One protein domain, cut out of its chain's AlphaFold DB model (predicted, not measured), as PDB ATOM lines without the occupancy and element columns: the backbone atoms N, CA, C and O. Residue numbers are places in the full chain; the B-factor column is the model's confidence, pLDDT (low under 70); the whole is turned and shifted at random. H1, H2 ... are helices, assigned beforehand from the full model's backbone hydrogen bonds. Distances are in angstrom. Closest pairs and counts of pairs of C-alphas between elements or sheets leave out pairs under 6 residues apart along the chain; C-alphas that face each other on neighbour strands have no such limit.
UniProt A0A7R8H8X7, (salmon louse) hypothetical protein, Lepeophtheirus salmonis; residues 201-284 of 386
ATOM      1  N   CYS A 201     264.922 250.480 377.859       83.75
ATOM      2  CA  CYS A 201     265.595 250.001 379.080       83.75
ATOM      3  C   CYS A 201     265.125 250.730 380.361       83.75
ATOM      4  O   CYS A 201     265.912 250.999 381.267       83.75
ATOM      5  N   LYS A 202     263.837 251.094 380.412       79.00
ATOM      6  CA  LYS A 202     263.184 251.790 381.529       79.00
ATOM      7  C   LYS A 202     261.792 251.221 381.766       79.00
ATOM      8  O   LYS A 202     261.069 250.975 380.803       79.00
ATOM      9  N   GLY A 203     261.407 251.110 383.036       84.75
ATOM     10  CA  GLY A 203     260.092 250.620 383.442       84.75
ATOM     11  C   GLY A 203     259.913 249.105 383.239       84.75
ATOM     12  O   GLY A 203     260.894 248.382 383.069       84.75
ATOM     13  N   PRO A 204     258.673 248.591 383.308       87.12
ATOM     14  CA  PRO A 204     258.398 247.161 383.203       87.12
ATOM     15  C   PRO A 204     258.806 246.570 381.848       87.12
ATOM     16  O   PRO A 204     258.447 247.090 380.792       87.12
ATOM     17  N   LEU A 205     259.484 245.419 381.869       90.06
ATOM     18  CA  LEU A 205     259.891 244.693 380.663       90.06
ATOM     19  C   LEU A 205     258.718 243.938 380.018       90.06
ATOM     20  O   LEU A 205     258.694 242.709 380.002       90.06
ATOM     21  N   ASP A 206     257.737 244.659 379.472       92.62
ATOM     22  CA  ASP A 206     256.690 244.062 378.635       92.62
ATOM     23  C   ASP A 206     257.287 243.576 377.303       92.62
ATOM     24  O   ASP A 206     257.230 242.389 376.985       92.62
ATOM     25  N   LEU A 207     257.929 244.485 376.562       92.75
ATOM     26  CA  LEU A 207     258.568 244.277 375.259       92.75
ATOM     27  C   LEU A 207     257.658 243.750 374.129       92.75
ATOM     28  O   LEU A 207     258.161 243.545 373.023       92.75
ATOM     29  N   ARG A 208     256.344 243.569 374.324       92.12
ATOM     30  CA  ARG A 208     255.409 243.191 373.245       92.12
ATOM     31  C   ARG A 208     254.940 244.438 372.494       92.12
ATOM     32  O   ARG A 208     254.300 245.332 373.057       92.12
ATOM     33  N   MET A 209     255.202 244.483 371.192       87.88
ATOM     34  CA  MET A 209     254.719 245.537 370.292       87.88
ATOM     35  C   MET A 209     253.184 245.544 370.212       87.88
ATOM     36  O   MET A 209     252.573 246.604 370.237       87.88
ATOM     37  N   ASP A 210     252.553 244.366 370.193       87.94
ATOM     38  CA  ASP A 210     251.106 244.193 370.019       87.94
ATOM     39  C   ASP A 210     250.384 243.590 371.242       87.94
ATOM     40  O   ASP A 210     249.432 242.821 371.107       87.94
ATOM     41  N   SER A 211     250.807 243.992 372.449       87.38
ATOM     42  CA  SER A 211     250.247 243.536 373.739       87.38
ATOM     43  C   SER A 211     248.724 243.672 373.872       87.38
ATOM     44  O   SER A 211     248.109 242.880 374.574       87.38
ATOM     45  N   GLU A 212     248.107 244.660 373.216       86.62
ATOM     46  CA  GLU A 212     246.646 244.860 373.219       86.62
ATOM     47  C   GLU A 212     245.903 243.768 372.434       86.62
ATOM     48  O   GLU A 212     244.771 243.423 372.764       86.62
ATOM     49  N   ARG A 213     246.538 243.214 371.392       89.12
ATOM     50  CA  ARG A 213     245.961 242.170 370.531       89.12
ATOM     51  C   ARG A 213     246.164 240.769 371.095       89.12
ATOM     52  O   ARG A 213     245.346 239.894 370.832       89.12
ATOM     53  N   PHE A 214     247.271 240.572 371.809       84.56
ATOM     54  CA  PHE A 214     247.719 239.279 372.319       84.56
ATOM     55  C   PHE A 214     248.173 239.385 373.789       84.56
ATOM     56  O   PHE A 214     249.345 239.129 374.101       84.56
ATOM     57  N   PRO A 215     247.282 239.805 374.712       86.38
ATOM     58  CA  PRO A 215     247.618 240.000 376.124       86.38
ATOM     59  C   PRO A 215     248.074 238.710 376.823       86.38
ATOM     60  O   PRO A 215     248.736 238.784 377.855       86.38
ATOM     61  N   GLU A 216     247.753 237.541 376.261       83.50
ATOM     62  CA  GLU A 216     248.124 236.208 376.742       83.50
ATOM     63  C   GLU A 216     249.539 235.741 376.355       83.50
ATOM     64  O   GLU A 216     249.983 234.692 376.837       83.50
ATOM     65  N   LEU A 217     250.245 236.470 375.481       81.69
ATOM     66  CA  LEU A 217     251.655 236.200 375.186       81.69
ATOM     67  C   LEU A 217     252.543 236.719 376.325       81.69
ATOM     68  O   LEU A 217     252.279 237.809 376.827       81.69
ATOM     69  N   PRO A 218     253.610 236.000 376.715       82.62
ATOM     70  CA  PRO A 218     254.470 236.425 377.812       82.62
ATOM     71  C   PRO A 218     255.194 237.740 377.516       82.62
ATOM     72  O   PRO A 218     255.716 237.959 376.420       82.62
ATOM     73  N   THR A 219     255.267 238.573 378.545       88.00
ATOM     74  CA  THR A 219     256.149 239.740 378.643       88.00
ATOM     75  C   THR A 219     257.630 239.341 378.671       88.00
ATOM     76  O   THR A 219     257.976 238.199 378.982       88.00
ATOM     77  N   GLY A 220     258.531 240.291 378.420       89.06
ATOM     78  CA  GLY A 220     259.975 240.135 378.632       89.06
ATOM     79  C   GLY A 220     260.337 239.669 380.044       89.06
ATOM     80  O   GLY A 220     261.144 238.750 380.187       89.06
ATOM     81  N   SER A 221     259.683 240.213 381.074       89.25
ATOM     82  CA  SER A 221     259.801 239.752 382.463       89.25
ATOM     83  C   SER A 221     259.448 238.269 382.617       89.25
ATOM     84  O   SER A 221     260.222 237.505 383.193       89.25
ATOM     85  N   GLU A 222     258.306 237.832 382.082       85.62
ATOM     86  CA  GLU A 222     257.879 236.429 382.158       85.62
ATOM     87  C   GLU A 222     258.795 235.508 381.347       85.62
ATOM     88  O   GLU A 222     259.129 234.419 381.816       85.62
ATOM     89  N   VAL A 223     259.255 235.946 380.167       85.19
ATOM     90  CA  VAL A 223     260.267 235.238 379.369       85.19
ATOM     91  C   VAL A 223     261.532 235.030 380.200       85.19
ATOM     92  O   VAL A 223     261.980 233.892 380.314       85.19
ATOM     93  N   LEU A 224     262.079 236.072 380.833       84.94
ATOM     94  CA  LEU A 224     263.294 235.976 381.654       84.94
ATOM     95  C   LEU A 224     263.122 235.055 382.870       84.94
ATOM     96  O   LEU A 224     264.001 234.240 383.138       84.94
ATOM     97  N   GLN A 225     261.975 235.101 383.553       82.00
ATOM     98  CA  GLN A 225     261.678 234.223 384.696       82.00
ATOM     99  C   GLN A 225     261.570 232.733 384.334       82.00
ATOM    100  O   GLN A 225     261.607 231.874 385.217       82.00
ATOM    101  N   THR A 226     261.358 232.401 383.057       77.50
ATOM    102  CA  THR A 226     260.991 231.037 382.641       77.50
ATOM    103  C   THR A 226     261.861 230.460 381.517       77.50
ATOM    104  O   THR A 226     261.762 229.266 381.216       77.50
ATOM    105  N   VAL A 227     262.741 231.266 380.913       75.81
ATOM    106  CA  VAL A 227     263.702 230.837 379.889       75.81
ATOM    107  C   VAL A 227     264.734 229.871 380.473       75.81
ATOM    108  O   VAL A 227     265.247 230.044 381.574       75.81
ATOM    109  N   ARG A 228     265.092 228.838 379.706       77.56
ATOM    110  CA  ARG A 228     266.220 227.958 380.050       77.56
ATOM    111  C   ARG A 228     267.532 228.581 379.591       77.56
ATOM    112  O   ARG A 228     267.593 229.078 378.469       77.56
ATOM    113  N   GLU A 229     268.595 228.429 380.377       78.50
ATOM    114  CA  GLU A 229     269.947 228.937 380.087       78.50
ATOM    115  C   GLU A 229     270.371 228.747 378.621       78.50
ATOM    116  O   GLU A 229     270.688 229.709 377.928       78.50
ATOM    117  N   LEU A 230     270.296 227.523 378.088       79.50
ATOM    118  CA  LEU A 230     270.716 227.237 376.711       79.50
ATOM    119  C   LEU A 230     269.848 227.929 375.639       79.50
ATOM    120  O   LEU A 230     270.336 228.203 374.541       79.50
ATOM    121  N   ALA A 231     268.583 228.236 375.938       77.06
ATOM    122  CA  ALA A 231     267.727 229.043 375.069       77.06
ATOM    123  C   ALA A 231     268.082 230.536 375.176       77.06
ATOM    124  O   ALA A 231     268.249 231.185 374.144       77.06
ATOM    125  N   LEU A 232     268.306 231.045 376.393       80.44
ATOM    126  CA  LEU A 232     268.757 232.418 376.647       80.44
ATOM    127  C   LEU A 232     270.105 232.699 375.962       80.44
ATOM    128  O   LEU A 232     270.234 233.657 375.207       80.44
ATOM    129  N   LEU A 233     271.084 231.800 376.102       79.00
ATOM    130  CA  LEU A 233     272.376 231.878 375.413       79.00
ATOM    131  C   LEU A 233     272.232 231.965 373.887       79.00
ATOM    132  O   LEU A 233     272.988 232.692 373.243       79.00
ATOM    133  N   ARG A 234     271.286 231.229 373.289       79.50
ATOM    134  CA  ARG A 234     271.017 231.284 371.840       79.50
ATOM    135  C   ARG A 234     270.355 232.600 371.443       79.50
ATOM    136  O   ARG A 234     270.797 233.217 370.480       79.50
ATOM    137  N   LEU A 235     269.363 233.049 372.209       83.69
ATOM    138  CA  LEU A 235     268.666 234.323 372.026       83.69
ATOM    139  C   LEU A 235     269.661 235.499 372.032       83.69
ATOM    140  O   LEU A 235     269.740 236.254 371.061       83.69
ATOM    141  N   LEU A 236     270.509 235.582 373.060       85.00
ATOM    142  CA  LEU A 236     271.519 236.635 373.217       85.00
ATOM    143  C   LEU A 236     272.578 236.615 372.100       85.00
ATOM    144  O   LEU A 236     273.033 237.670 371.655       85.00
ATOM    145  N   LYS A 237     272.978 235.428 371.625       81.69
ATOM    146  CA  LYS A 237     273.953 235.278 370.528       81.69
ATOM    147  C   LYS A 237     273.380 235.638 369.161       81.69
ATOM    148  O   LYS A 237     274.081 236.273 368.376       81.69
ATOM    149  N   ASN A 238     272.154 235.207 368.873       77.81
ATOM    150  CA  ASN A 238     271.569 235.301 367.537       77.81
ATOM    151  C   ASN A 238     270.969 236.688 367.284       77.81
ATOM    152  O   ASN A 238     271.302 237.313 366.278       77.81
ATOM    153  N   TYR A 239     270.148 237.178 368.217       80.38
ATOM    154  CA  TYR A 239     269.463 238.466 368.095       80.38
ATOM    155  C   TYR A 239     270.323 239.612 368.657       80.38
ATOM    156  O   TYR A 239     270.622 240.563 367.944       80.38
ATOM    157  N   GLY A 240     270.834 239.482 369.888       83.62
ATOM    158  CA  GLY A 240     271.657 240.519 370.542       83.62
ATOM    159  C   GLY A 240     273.123 240.587 370.096       83.62
ATOM    160  O   GLY A 240     273.869 241.458 370.545       83.62
ATOM    161  N   LYS A 241     273.575 239.649 369.250       86.69
ATOM    162  CA  LYS A 241     274.971 239.505 368.780       86.69
ATOM    163  C   LYS A 241     276.019 239.368 369.898       86.69
ATOM    164  O   LYS A 241     277.218 239.528 369.664       86.69
ATOM    165  N   LEU A 242     275.611 238.967 371.104       87.69
ATOM    166  CA  LEU A 242     276.464 238.835 372.292       87.69
ATOM    167  C   LEU A 242     277.330 237.556 372.259       87.69
ATOM    168  O   LEU A 242     277.365 236.785 373.217       87.69
ATOM    169  N   LYS A 243     278.064 237.298 371.167       82.31
ATOM    170  CA  LYS A 243     278.856 236.061 370.983       82.31
ATOM    171  C   LYS A 243     279.802 235.773 372.157       82.31
ATOM    172  O   LYS A 243     279.773 234.661 372.679       82.31
ATOM    173  N   LYS A 244     280.579 236.775 372.588       88.19
ATOM    174  CA  LYS A 244     281.526 236.677 373.716       88.19
ATOM    175  C   LYS A 244     280.828 236.767 375.081       88.19
ATOM    176  O   LYS A 244     281.083 235.944 375.952       88.19
ATOM    177  N   ASN A 245     279.903 237.717 375.237       89.00
ATOM    178  CA  ASN A 245     279.371 238.102 376.552       89.00
ATOM    179  C   ASN A 245     278.069 237.380 376.940       89.00
ATOM    180  O   ASN A 245     277.625 237.503 378.072       89.00
ATOM    181  N   SER A 246     277.471 236.592 376.039       87.44
ATOM    182  CA  SER A 246     276.216 235.856 376.283       87.44
ATOM    183  C   SER A 246     276.243 234.979 377.532       87.44
ATOM    184  O   SER A 246     275.224 234.914 378.205       87.44
ATOM    185  N   LYS A 247     277.375 234.341 377.866       87.44
ATOM    186  CA  LYS A 247     277.511 233.573 379.119       87.44
ATOM    187  C   LYS A 247     277.407 234.467 380.355       87.44
ATOM    188  O   LYS A 247     276.587 234.200 381.214       87.44
ATOM    189  N   LEU A 248     278.186 235.548 380.400       89.62
ATOM    190  CA  LEU A 248     278.159 236.523 381.497       89.62
ATOM    191  C   LEU A 248     276.749 237.099 381.688       89.62
ATOM    192  O   LEU A 248     276.236 237.123 382.801       89.62
ATOM    193  N   VAL A 249     276.105 237.495 380.587       89.62
ATOM    194  CA  VAL A 249     274.752 238.065 380.594       89.62
ATOM    195  C   VAL A 249     273.705 237.036 381.036       89.62
ATOM    196  O   VAL A 249     272.863 237.350 381.872       89.62
ATOM    197  N   ALA A 250     273.766 235.798 380.530       87.94
ATOM    198  CA  ALA A 250     272.841 234.739 380.928       87.94
ATOM    199  C   ALA A 250     272.989 234.357 382.408       87.94
ATOM    200  O   ALA A 250     271.977 234.199 383.084       87.94
ATOM    201  N   ASN A 251     274.221 234.258 382.918       87.25
ATOM    202  CA  ASN A 251     274.480 233.984 384.331       87.25
ATOM    203  C   ASN A 251     273.892 235.081 385.224       87.25
ATOM    204  O   ASN A 251     273.098 234.768 386.101       87.25
ATOM    205  N   ALA A 252     274.185 236.356 384.947       88.12
ATOM    206  CA  ALA A 252     273.656 237.477 385.729       88.12
ATOM    207  C   ALA A 252     272.114 237.520 385.753       88.12
ATOM    208  O   ALA A 252     271.523 237.815 386.787       88.12
ATOM    209  N   ILE A 253     271.456 237.168 384.640       86.69
ATOM    210  CA  ILE A 253     269.992 237.021 384.570       86.69
ATOM    211  C   ILE A 253     269.499 235.869 385.458       86.69
ATOM    212  O   ILE A 253     268.558 236.052 386.223       86.69
ATOM    213  N   ILE A 254     270.119 234.688 385.370       83.94
ATOM    214  CA  ILE A 254     269.676 233.472 386.077       83.94
ATOM    215  C   ILE A 254     269.959 233.544 387.583       83.94
ATOM    216  O   ILE A 254     269.169 233.055 388.388       83.94
ATOM    217  N   GLU A 255     271.078 234.155 387.969       82.56
ATOM    218  CA  GLU A 255     271.456 234.400 389.362       82.56
ATOM    219  C   GLU A 255     270.578 235.496 389.998       82.56
ATOM    220  O   GLU A 255     270.356 235.488 391.213       82.56
ATOM    221  N   SER A 256     270.009 236.401 389.190       77.06
ATOM    222  CA  SER A 256     269.009 237.359 389.661       77.06
ATOM    223  C   SER A 256     267.670 236.664 389.950       77.06
ATOM    224  O   SER A 256     266.902 236.311 389.059       77.06
ATOM    225  N   GLN A 257     267.352 236.497 391.236       58.34
ATOM    226  CA  GLN A 257     266.053 235.961 391.670       58.34
ATOM    227  C   GLN A 257     264.873 236.911 391.371       58.34
ATOM    228  O   GLN A 257     263.717 236.507 391.462       58.34
ATOM    229  N   GLU A 258     265.155 238.166 391.002       59.88
ATOM    230  CA  GLU A 258     264.174 239.180 390.615       59.88
ATOM    231  C   GLU A 258     264.619 239.876 389.324       59.88
ATOM    232  O   GLU A 258     265.772 240.292 389.196       59.88
ATOM    233  N   ALA A 259     263.680 240.070 388.394       54.69
ATOM    234  CA  ALA A 259     263.943 240.619 387.061       54.69
ATOM    235  C   ALA A 259     264.443 242.081 387.044       54.69
ATOM    236  O   ALA A 259     264.825 242.561 385.986       54.69
ATOM    237  N   SER A 260     264.458 242.776 388.183       57.59
ATOM    238  CA  SER A 260     265.002 244.132 388.354       57.59
ATOM    239  C   SER A 260     266.462 244.164 388.831       57.59
ATOM    240  O   SER A 260     267.056 245.236 388.910       57.59
ATOM    241  N   LYS A 261     267.062 243.015 389.185       65.94
ATOM    242  CA  LYS A 261     268.423 242.954 389.755       65.94
ATOM    243  C   LYS A 261     269.532 242.687 388.735       65.94
ATOM    244  O   LYS A 261     270.668 243.063 388.996       65.94
ATOM    245  N   TRP A 262     269.246 242.056 387.596       77.50
ATOM    246  CA  TRP A 262     270.283 241.779 386.587       77.50
ATOM    247  C   TRP A 262     270.683 243.018 385.778       77.50
ATOM    248  O   TRP A 262     271.821 243.089 385.323       77.50
ATOM    249  N   GLU A 263     269.782 243.990 385.612       81.31
ATOM    250  CA  GLU A 263     270.038 245.210 384.835       81.31
ATOM    251  C   GLU A 263     271.197 246.018 385.440       81.31
ATOM    252  O   GLU A 263     272.109 246.429 384.726       81.31
ATOM    253  N   SER A 264     271.230 246.145 386.772       78.56
ATOM    254  CA  SER A 264     272.290 246.848 387.512       78.56
ATOM    255  C   SER A 264     273.642 246.122 387.524       78.56
ATOM    256  O   SER A 264     274.656 246.723 387.877       78.56
ATOM    257  N   ALA A 265     273.682 244.847 387.123       77.88
ATOM    258  CA  ALA A 265     274.906 244.056 386.998       77.88
ATOM    259  C   ALA A 265     275.555 244.162 385.601       77.88
ATOM    260  O   ALA A 265     276.541 243.474 385.319       77.88
ATOM    261  N   MET A 266     275.007 244.990 384.704       85.06
ATOM    262  CA  MET A 266     275.442 245.117 383.312       85.06
ATOM    263  C   MET A 266     275.845 246.548 382.960       85.06
ATOM    264  O   MET A 266     275.438 247.510 383.598       85.06
ATOM    265  N   THR A 267     276.650 246.691 381.907       89.50
ATOM    266  CA  THR A 267     276.853 247.994 381.263       89.50
ATOM    267  C   THR A 267     275.688 248.298 380.326       89.50
ATOM    268  O   THR A 267     275.122 247.373 379.737       89.50
ATOM    269  N   ASP A 268     275.389 249.579 380.107       87.88
ATOM    270  CA  ASP A 268     274.280 250.039 379.257       87.88
ATOM    271  C   ASP A 268     274.256 249.336 377.888       87.88
ATOM    272  O   ASP A 268     273.239 248.785 377.478       87.88
ATOM    273  N   SER A 269     275.411 249.206 377.220       88.62
ATOM    274  CA  SER A 269     275.500 248.525 375.914       88.62
ATOM    275  C   SER A 269     275.200 247.015 375.960       88.62
ATOM    276  O   SER A 269     274.863 246.420 374.932       88.62
ATOM    277  N   LEU A 270     275.356 246.356 377.114       91.12
ATOM    278  CA  LEU A 270     274.930 244.964 377.303       91.12
ATOM    279  C   LEU A 270     273.441 244.878 377.627       91.12
ATOM    280  O   LEU A 270     272.785 243.972 377.109       91.12
ATOM    281  N   LEU A 271     272.911 245.824 378.403       90.75
ATOM    282  CA  LEU A 271     271.484 245.945 378.682       90.75
ATOM    283  C   LEU A 271     270.699 246.192 377.382       90.75
ATOM    284  O   LEU A 271     269.874 245.360 377.013       90.75
ATOM    285  N   GLU A 272     271.055 247.213 376.598       89.50
ATOM    286  CA  GLU A 272     270.452 247.529 375.290       89.50
ATOM    287  C   GLU A 272     270.416 246.321 374.339       89.50
ATOM    288  O   GLU A 272     269.395 246.031 373.710       89.50
ATOM    289  N   LYS A 273     271.527 245.577 374.234       91.31
ATOM    290  CA  LYS A 273     271.619 244.377 373.381       91.31
ATOM    291  C   LYS A 273     270.803 243.209 373.918       91.31
ATOM    292  O   LYS A 273     270.303 242.414 373.126       91.31
ATOM    293  N   THR A 274     270.657 243.105 375.235       91.94
ATOM    294  CA  THR A 274     269.826 242.094 375.899       91.94
ATOM    295  C   THR A 274     268.346 242.391 375.681       91.94
ATOM    296  O   THR A 274     267.623 241.521 375.198       91.94
ATOM    297  N   ILE A 275     267.920 243.635 375.916       92.12
ATOM    298  CA  ILE A 275     266.563 244.110 375.631       92.12
ATOM    299  C   ILE A 275     266.234 243.946 374.146       92.12
ATOM    300  O   ILE A 275     265.215 243.344 373.821       92.12
ATOM    301  N   THR A 276     267.129 244.351 373.240       90.62
ATOM    302  CA  THR A 276     266.965 244.126 371.791       90.62
ATOM    303  C   THR A 276     266.803 242.639 371.464       90.62
ATOM    304  O   THR A 276     265.922 242.271 370.691       90.62
ATOM    305  N   ALA A 277     267.596 241.755 372.076       90.50
ATOM    306  CA  ALA A 277     267.500 240.318 371.825       90.50
ATOM    307  C   ALA A 277     266.166 239.711 372.290       90.50
ATOM    308  O   ALA A 277     265.592 238.878 371.587       90.50
ATOM    309  N   LEU A 278     265.676 240.129 373.462       90.12
ATOM    310  CA  LEU A 278     264.379 239.716 374.002       90.12
ATOM    311  C   LEU A 278     263.239 240.244 373.128       90.12
ATOM    312  O   LEU A 278     262.366 239.473 372.742       90.12
ATOM    313  N   ARG A 279     263.296 241.526 372.752       93.19
ATOM    314  CA  ARG A 279     262.346 242.203 371.859       93.19
ATOM    315  C   ARG A 279     262.164 241.438 370.547       93.19
ATOM    316  O   ARG A 279     261.047 241.039 370.220       93.19
ATOM    317  N   MET A 280     263.274 241.149 369.865       86.94
ATOM    318  CA  MET A 280     263.284 240.445 368.581       86.94
ATOM    319  C   MET A 280     262.728 239.024 368.674       86.94
ATOM    320  O   MET A 280     262.072 238.563 367.742       86.94
ATOM    321  N   PHE A 281     262.971 238.343 369.796       86.56
ATOM    322  CA  PHE A 281     262.429 237.016 370.072       86.56
ATOM    323  C   PHE A 281     260.918 237.049 370.366       86.56
ATOM    324  O   PHE A 281     260.168 236.278 369.774       86.56
ATOM    325  N   ILE A 282     260.461 237.947 371.244       87.94
ATOM    326  CA  ILE A 282     259.050 238.073 371.656       87.94
ATOM    327  C   ILE A 282     258.159 238.447 370.469       87.94
ATOM    328  O   ILE A 282     257.078 237.884 370.298       87.94
ATOM    329  N   ASN A 283     258.628 239.373 369.630       87.75
ATOM    330  CA  ASN A 283     257.868 239.917 368.506       87.75
ATOM    331  C   ASN A 283     258.116 239.186 367.176       87.75
ATOM    332  O   ASN A 283     257.615 239.639 366.141       87.75
ATOM    333  N   ASP A 284     258.862 238.074 367.181       84.31
ATOM    334  CA  ASP A 284     259.151 237.261 365.988       84.31
ATOM    335  C   ASP A 284     259.792 238.082 364.836       84.31
ATOM    336  O   ASP A 284     259.593 237.812 363.653       84.31
TER     337      ASP A 284
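What this domain is: This is residues 201 to 284 of the 386 residues of the protein "(salmon louse) hypothetical protein" of Lepeophtheirus salmonis (UniProt A0A7R8H8X7). A long helix, H4, crosses H2 of a helical hairpin made by H2 and H3, and the short helix H1 is set crosswise near the last residues of H4. Before H1, residues 201 to 219 hold no named element; their loop round Glu 212 and Arg 213 reaches away from the helices and makes one end of the longest axis. The printed part has 84 residues with four named helices, H1, H2, H3 and H4 along the chain, and no named strand; the class is all helix. It is compact, with a radius of gyration of the C-alphas of 11.9 A, and spans 36 by 24 by 22 A.

Where its parts are: H4, residues 268 to 282, runs 20.8 A from C-alpha 268 at (274.280, 250.039, 379.257) to C-alpha 282 at (259.050, 238.073, 371.656). H3, residues 246 to 255, is 14.0 A long, and H2, residues 229 to 238, 14.2 A. H1, residues 220 to 226, measures 10.0 A and begins at C-alpha 220 at (259.975, 240.135, 378.632).

How they stand to each other: H4 touches H2 about perpendicular, at 79 degrees; their closest C-alphas, of Leu 236 and Ala 277, are 5.6 A apart. With residues 278 to 282 alone, H4 only just touches H1, with 3 pairs of C-alphas within 8 A, the closest Gly 220 and Leu 278 at 6.4 A; their lines stand about perpendicular, at 80 degrees. The hairpin helices H2 and H3 touch at a steep tilt of 39 degrees, opposite ways, with the C-alphas of Leu 233 and Ser 246 closest at 5.6 A. H3 and H4 are close but not clearly touching, their closest C-alphas, of Val 249 and Leu 270, being 7.6 A apart. The helix packing is mostly crossed: of these three touching pairs, 0 are at a shallow tilt. In H1, H2 and H3 every O i to N i+4 pair is within hydrogen-bond range; in H4, 10 of 11 are.

The domain as a whole: The two farthest C-alphas, of Arg 213 and Lys 244, are 36.1 A apart. The printed part has no cut, and H3 to H4 is a long link of 12 residues. Mean pLDDT of the printed part is 83.9; residues 257 to 261 are under 70.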